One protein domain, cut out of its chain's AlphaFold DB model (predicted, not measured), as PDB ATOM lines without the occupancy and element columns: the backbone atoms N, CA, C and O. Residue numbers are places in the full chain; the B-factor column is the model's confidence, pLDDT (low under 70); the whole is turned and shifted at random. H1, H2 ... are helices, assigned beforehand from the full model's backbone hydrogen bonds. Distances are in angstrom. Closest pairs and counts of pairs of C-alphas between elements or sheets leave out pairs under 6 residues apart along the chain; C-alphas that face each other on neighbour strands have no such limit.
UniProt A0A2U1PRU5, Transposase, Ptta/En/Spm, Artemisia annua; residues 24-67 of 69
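What this domain is: This is residues 24 to 67 of the 69 residues of the protein "Transposase, Ptta/En/Spm" of Artemisia annua (UniProt A0A2U1PRU5). Three helices are strung out in a loose row of separate parts: H1, the longest, at one end, H2 in the middle and set about perpendicular to H1, and the one-turn helix H3 at the other end. They are joined by a link that folds back from H1 to H2 and by a looping link from H2 to H3, and the three helices have few contacts with one another. The printed part has 44 residues with three named helices, in the order H1, H2, H3, and no named strand; the class is all helix. The whole is only just compact, close to loose, with a radius of gyration of the C-alphas of 10.9 A, and its elongated outline spans 31 by 19 by 17 A.

Where its parts are: Begin with the longest helix, H1, residues 26 to 36: find C-alpha 26 at (227.735, 149.222, 138.096), and from there the helix runs 15.4 A to C-alpha 36 at (230.846, 135.175, 143.519). Next look at H2, residues 44 to 52, which measures 12.2 A from first to last C-alpha. Last comes H3, residues 62 to 65, which measures 4.9 A and ends with C-alpha 65 at (209.570, 144.066, 133.981).

How they stand to each other: Start at Ser 30 in H1 and look across to Met 47 in H2: their C-alphas, the closest of the two helices, are 7.1 A apart. H1 and H2 are close but not clearly touching, and their lines stand about perpendicular, at 81 degrees. From H2 go on to H3, which is also close to it but not clearly touching; the closest C-alphas are those of Arg 52 and Ala 64, 6.1 A apart. The centres of H2 and H3 are 12.7 A apart, and those of H1 and H2 11.4 A. H1 and H3 are apart. In the backbones of H1 and H2 you will find each O i to N i+4 pair within hydrogen-bond range; H3, with four residues, is too short for such a pair, and its one O i to N i+3 pair is within range.

The domain as a whole: To see the full length, look from His 38 to Ala 62, whose C-alphas are the two farthest apart, at 32.0 A. The C-alphas of the first and last printed residues, Lys 24 and Val 67, are 21.0 A apart. The printed part has no cut, and both links, 7 residues from H1 to H2 and 9 residues from H2 to H3, are short. In the B-factor column the mean pLDDT of the printed part is 82.7; residues 62 to 67, which include H3, are under 70, the model's low confidence.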
ATOM      1  N   LYS A  24     225.366 151.541 145.076       83.19
ATOM      2  CA  LYS A  24     226.518 150.915 144.417       83.19
ATOM      3  C   LYS A  24     226.630 151.377 142.968       83.19
ATOM      4  O   LYS A  24     225.640 151.641 142.288       83.19
ATOM      5  N   SER A  25     227.864 151.441 142.475       85.62
ATOM      6  CA  SER A  25     228.127 151.641 141.052       85.62
ATOM      7  C   SER A  25     227.999 150.320 140.285       85.62
ATOM      8  O   SER A  25     228.200 149.241 140.841       85.62
ATOM      9  N   PHE A  26     227.737 150.399 138.977       83.94
ATOM     10  CA  PHE A  26     227.735 149.222 138.096       83.94
ATOM     11  C   PHE A  26     229.053 148.441 138.132       83.94
ATOM     12  O   PHE A  26     229.037 147.217 138.039       83.94
ATOM     13  N   ALA A  27     230.187 149.139 138.260       88.25
ATOM     14  CA  ALA A  27     231.498 148.505 138.362       88.25
ATOM     15  C   ALA A  27     231.604 147.677 139.648       88.25
ATOM     16  O   ALA A  27     231.938 146.502 139.588       88.25
ATOM     17  N   CYS A  28     231.196 148.256 140.779       90.81
ATOM     18  CA  CYS A  28     231.199 147.569 142.067       90.81
ATOM     19  C   CYS A  28     230.322 146.307 142.045       90.81
ATOM     20  O   CYS A  28     230.769 145.250 142.475       90.81
ATOM     21  N   ILE A  29     229.117 146.383 141.465       89.75
ATOM     22  CA  ILE A  29     228.230 145.215 141.317       89.75
ATOM     23  C   ILE A  29     228.863 144.160 140.398       89.75
ATOM     24  O   ILE A  29     228.844 142.975 140.712       89.75
ATOM     25  N   SER A  30     229.463 144.578 139.281       90.75
ATOM     26  CA  SER A  30     230.149 143.663 138.363       90.75
ATOM     27  C   SER A  30     231.289 142.920 139.055       90.75
ATOM     28  O   SER A  30     231.452 141.725 138.822       90.75
ATOM     29  N   ASP A  31     232.092 143.609 139.861       93.56
ATOM     30  CA  ASP A  31     233.247 143.017 140.535       93.56
ATOM     31  C   ASP A  31     232.803 142.022 141.614       93.56
ATOM     32  O   ASP A  31     233.321 140.907 141.672       93.56
ATOM     33  N   GLU A  32     231.789 142.379 142.407       92.62
ATOM     34  CA  GLU A  32     231.194 141.486 143.407       92.62
ATOM     35  C   GLU A  32     230.627 140.209 142.773       92.62
ATOM     36  O   GLU A  32     230.915 139.106 143.234       92.62
ATOM     37  N   GLU A  33     229.862 140.333 141.689       91.75
ATOM     38  CA  GLU A  33     229.281 139.175 140.998       91.75
ATOM     39  C   GLU A  33     230.344 138.316 140.310       91.75
ATOM     40  O   GLU A  33     230.254 137.090 140.302       91.75
ATOM     41  N   THR A  34     231.414 138.938 139.812       93.12
ATOM     42  CA  THR A  34     232.569 138.212 139.269       93.12
ATOM     43  C   THR A  34     233.261 137.388 140.358       93.12
ATOM     44  O   THR A  34     233.615 136.234 140.123       93.12
ATOM     45  N   GLN A  35     233.429 137.943 141.562       93.62
ATOM     46  CA  GLN A  35     234.015 137.222 142.698       93.62
ATOM     47  C   GLN A  35     233.133 136.055 143.157       93.62
ATOM     48  O   GLN A  35     233.654 134.974 143.433       93.62
ATOM     49  N   LYS A  36     231.807 136.241 143.188       91.06
ATOM     50  CA  LYS A  36     230.846 135.175 143.519       91.06
ATOM     51  C   LYS A  36     230.844 134.053 142.481       91.06
ATOM     52  O   LYS A  36     230.727 132.888 142.844       91.06
ATOM     53  N   ASN A  37     231.007 134.391 141.203       90.50
ATOM     54  CA  ASN A  37     230.939 133.451 140.086       90.50
ATOM     55  C   ASN A  37     232.326 132.958 139.629       90.50
ATOM     56  O   ASN A  37     232.599 132.854 138.434       90.50
ATOM     57  N   HIS A  38     233.235 132.694 140.576       92.12
ATOM     58  CA  HIS A  38     234.566 132.120 140.319       92.12
ATOM     59  C   HIS A  38     235.407 132.855 139.255       92.12
ATOM     60  O   HIS A  38     236.161 132.239 138.503       92.12
ATOM     61  N   GLY A  39     235.291 134.182 139.180       91.62
ATOM     62  CA  GLY A  39     236.018 135.004 138.211       91.62
ATOM     63  C   GLY A  39     235.297 135.201 136.874       91.62
ATOM     64  O   GLY A  39     235.818 135.897 136.003       91.62
ATOM     65  N   VAL A  40     234.100 134.637 136.690       91.44
ATOM     66  CA  VAL A  40     233.312 134.816 135.467       91.44
ATOM     67  C   VAL A  40     232.478 136.086 135.567       91.44
ATOM     68  O   VAL A  40     231.529 136.180 136.347       91.44
ATOM     69  N   ARG A  41     232.818 137.067 134.729       90.00
ATOM     70  CA  ARG A  41     232.123 138.351 134.691       90.00
ATOM     71  C   ARG A  41     230.707 138.207 134.117       90.00
ATOM     72  O   ARG A  41     230.551 137.598 133.056       90.00
ATOM     73  N   PRO A  42     229.681 138.806 134.746       88.56
ATOM     74  CA  PRO A  42     228.333 138.816 134.193       88.56
ATOM     75  C   PRO A  42     228.280 139.545 132.843       88.56
ATOM     76  O   PRO A  42     228.960 140.550 132.612       88.56
ATOM     77  N   SER A  43     227.435 139.041 131.945       89.62
ATOM     78  CA  SER A  43     227.133 139.713 130.680       89.62
ATOM     79  C   SER A  43     226.388 141.028 130.932       89.62
ATOM     80  O   SER A  43     225.836 141.247 132.009       89.62
ATOM     81  N   LEU A  44     226.318 141.911 129.929       83.44
ATOM     82  CA  LEU A  44     225.536 143.149 130.050       83.44
ATOM     83  C   LEU A  44     224.053 142.872 130.344       83.44
ATOM     84  O   LEU A  44     223.468 143.562 131.172       83.44
ATOM     85  N   GLY A  45     223.472 141.840 129.720       83.19
ATOM     86  CA  GLY A  45     222.108 141.391 130.014       83.19
ATOM     87  C   GLY A  45     221.976 140.825 131.429       83.19
ATOM     88  O   GLY A  45     221.045 141.177 132.140       83.19
ATOM     89  N   GLY A  46     222.959 140.043 131.888       86.12
ATOM     90  CA  GLY A  46     222.997 139.542 133.264       86.12
ATOM     91  C   GLY A  46     223.079 140.673 134.288       86.12
ATOM     92  O   GLY A  46     222.305 140.698 135.238       86.12
ATOM     93  N   MET A  47     223.941 141.664 134.050       87.69
ATOM     94  CA  MET A  47     224.006 142.889 134.849       87.69
ATOM     95  C   MET A  47     222.686 143.655 134.823       87.69
ATOM     96  O   MET A  47     222.287 144.219 135.837       87.69
ATOM     97  N   TYR A  48     222.000 143.679 133.680       84.31
ATOM     98  CA  TYR A  48     220.685 144.289 133.579       84.31
ATOM     99  C   TYR A  48     219.690 143.575 134.501       84.31
ATOM    100  O   TYR A  48     219.124 144.211 135.384       84.31
ATOM    101  N   CYS A  49     219.556 142.253 134.392       83.00
ATOM    102  CA  CYS A  49     218.672 141.472 135.256       83.00
ATOM    103  C   CYS A  49     219.030 141.629 136.741       83.00
ATOM    104  O   CYS A  49     218.149 141.915 137.546       83.00
ATOM    105  N   LEU A  50     220.314 141.528 137.097       85.25
ATOM    106  CA  LEU A  50     220.802 141.630 138.475       85.25
ATOM    107  C   LEU A  50     220.426 142.948 139.138       85.25
ATOM    108  O   LEU A  50     219.963 142.960 140.270       85.25
ATOM    109  N   THR A  51     220.602 144.072 138.446       83.00
ATOM    110  CA  THR A  51     220.293 145.356 139.071       83.00
ATOM    111  C   THR A  51     218.791 145.626 139.082       83.00
ATOM    112  O   THR A  51     218.349 146.429 139.881       83.00
ATOM    113  N   ARG A  52     217.995 145.004 138.201       83.00
ATOM    114  CA  ARG A  52     216.536 145.218 138.090       83.00
ATOM    115  C   ARG A  52     215.698 144.177 138.846       83.00
ATOM    116  O   ARG A  52     214.470 144.289 138.854       83.00
ATOM    117  N   THR A  53     216.344 143.224 139.506       81.94
ATOM    118  CA  THR A  53     215.713 142.153 140.287       81.94
ATOM    119  C   THR A  53     216.179 142.260 141.736       81.94
ATOM    120  O   THR A  53     217.346 142.533 142.002       81.94
ATOM    121  N   ARG A  54     215.263 142.096 142.686       79.81
ATOM    122  CA  ARG A  54     215.571 142.035 144.119       79.81
ATOM    123  C   ARG A  54     216.096 140.646 144.496       79.81
ATOM    124  O   ARG A  54     216.011 139.706 143.711       79.81
ATOM    125  N   GLU A  55     216.611 140.513 145.717       77.44
ATOM    126  CA  GLU A  55     217.143 139.242 146.242       77.44
ATOM    127  C   GLU A  55     216.103 138.108 146.268       77.44
ATOM    128  O   GLU A  55     216.462 136.941 146.146       77.44
ATOM    129  N   ASP A  56     214.816 138.443 146.379       79.12
ATOM    130  CA  ASP A  56     213.692 137.498 146.337       79.12
ATOM    131  C   ASP A  56     213.271 137.103 144.908       79.12
ATOM    132  O   ASP A  56     212.310 136.357 144.727       79.12
ATOM    133  N   GLY A  57     213.965 137.606 143.882       74.31
ATOM    134  CA  GLY A  57     213.618 137.384 142.480       74.31
ATOM    135  C   GLY A  57     212.500 138.291 141.959       74.31
ATOM    136  O   GLY A  57     212.147 138.202 140.783       74.31
ATOM    137  N   SER A  58     211.939 139.179 142.787       78.00
ATOM    138  CA  SER A  58     210.910 140.121 142.347       78.00
ATOM    139  C   SER A  58     211.515 141.282 141.560       78.00
ATOM    140  O   SER A  58     212.613 141.770 141.840       78.00
ATOM    141  N   ILE A  59     210.790 141.750 140.550       78.62
ATOM    142  CA  ILE A  59     211.258 142.842 139.700       78.62
ATOM    143  C   ILE A  59     211.069 144.171 140.436       78.62
ATOM    144  O   ILE A  59     210.020 144.437 141.021       78.62
ATOM    145  N   VAL A  60     212.088 145.033 140.394       70.75
ATOM    146  CA  VAL A  60     212.132 146.274 141.183       70.75
ATOM    147  C   VAL A  60     211.004 147.252 140.808       70.75
ATOM    148  O   VAL A  60     210.536 147.983 141.683       70.75
ATOM    149  N   ASN A  61     210.559 147.267 139.544       70.38
ATOM    150  CA  ASN A  61     209.452 148.096 139.049       70.38
ATOM    151  C   ASN A  61     208.810 147.488 137.778       70.38
ATOM    152  O   ASN A  61     209.484 146.816 137.000       70.38
ATOM    153  N   ALA A  62     207.538 147.796 137.516       65.94
ATOM    154  CA  ALA A  62     206.800 147.442 136.304       65.94
ATOM    155  C   ALA A  62     207.516 147.852 135.001       65.94
ATOM    156  O   ALA A  62     207.477 147.103 134.030       65.94
ATOM    157  N   THR A  63     208.223 148.987 134.971       67.31
ATOM    158  CA  THR A  63     209.031 149.393 133.802       67.31
ATOM    159  C   THR A  63     210.212 148.452 133.570       67.31
ATOM    160  O   THR A  63     210.502 148.079 132.439       67.31
ATOM    161  N   ALA A  64     210.873 148.011 134.643       62.38
ATOM    162  CA  ALA A  64     211.958 147.041 134.547       62.38
ATOM    163  C   ALA A  64     211.454 145.658 134.089       62.38
ATOM    164  O   ALA A  64     212.175 144.947 133.393       62.38
ATOM    165  N   ALA A  65     210.200 145.317 134.404       62.75
ATOM    166  CA  ALA A  65     209.570 144.066 133.981       62.75
ATOM    167  C   ALA A  65     209.322 143.979 132.471       62.75
ATOM    168  O   ALA A  65     209.225 142.885 131.934       62.75
ATOM    169  N   GLN A  66     209.243 145.115 131.773       66.00
ATOM    170  CA  GLN A  66     209.102 145.132 130.314       66.00
ATOM    171  C   GLN A  66     210.421 144.839 129.587       66.00
ATOM    172  O   GLN A  66     210.405 144.523 128.401       66.00
ATOM    173  N   VAL A  67     211.557 144.977 130.279       63.03
ATOM    174  CA  VAL A  67     212.897 144.842 129.687       63.03
ATOM    175  C   VAL A  67     213.572 143.530 130.096       63.03
ATOM    176  O   VAL A  67     214.355 142.978 129.329       63.03
TER     177      VAL A  67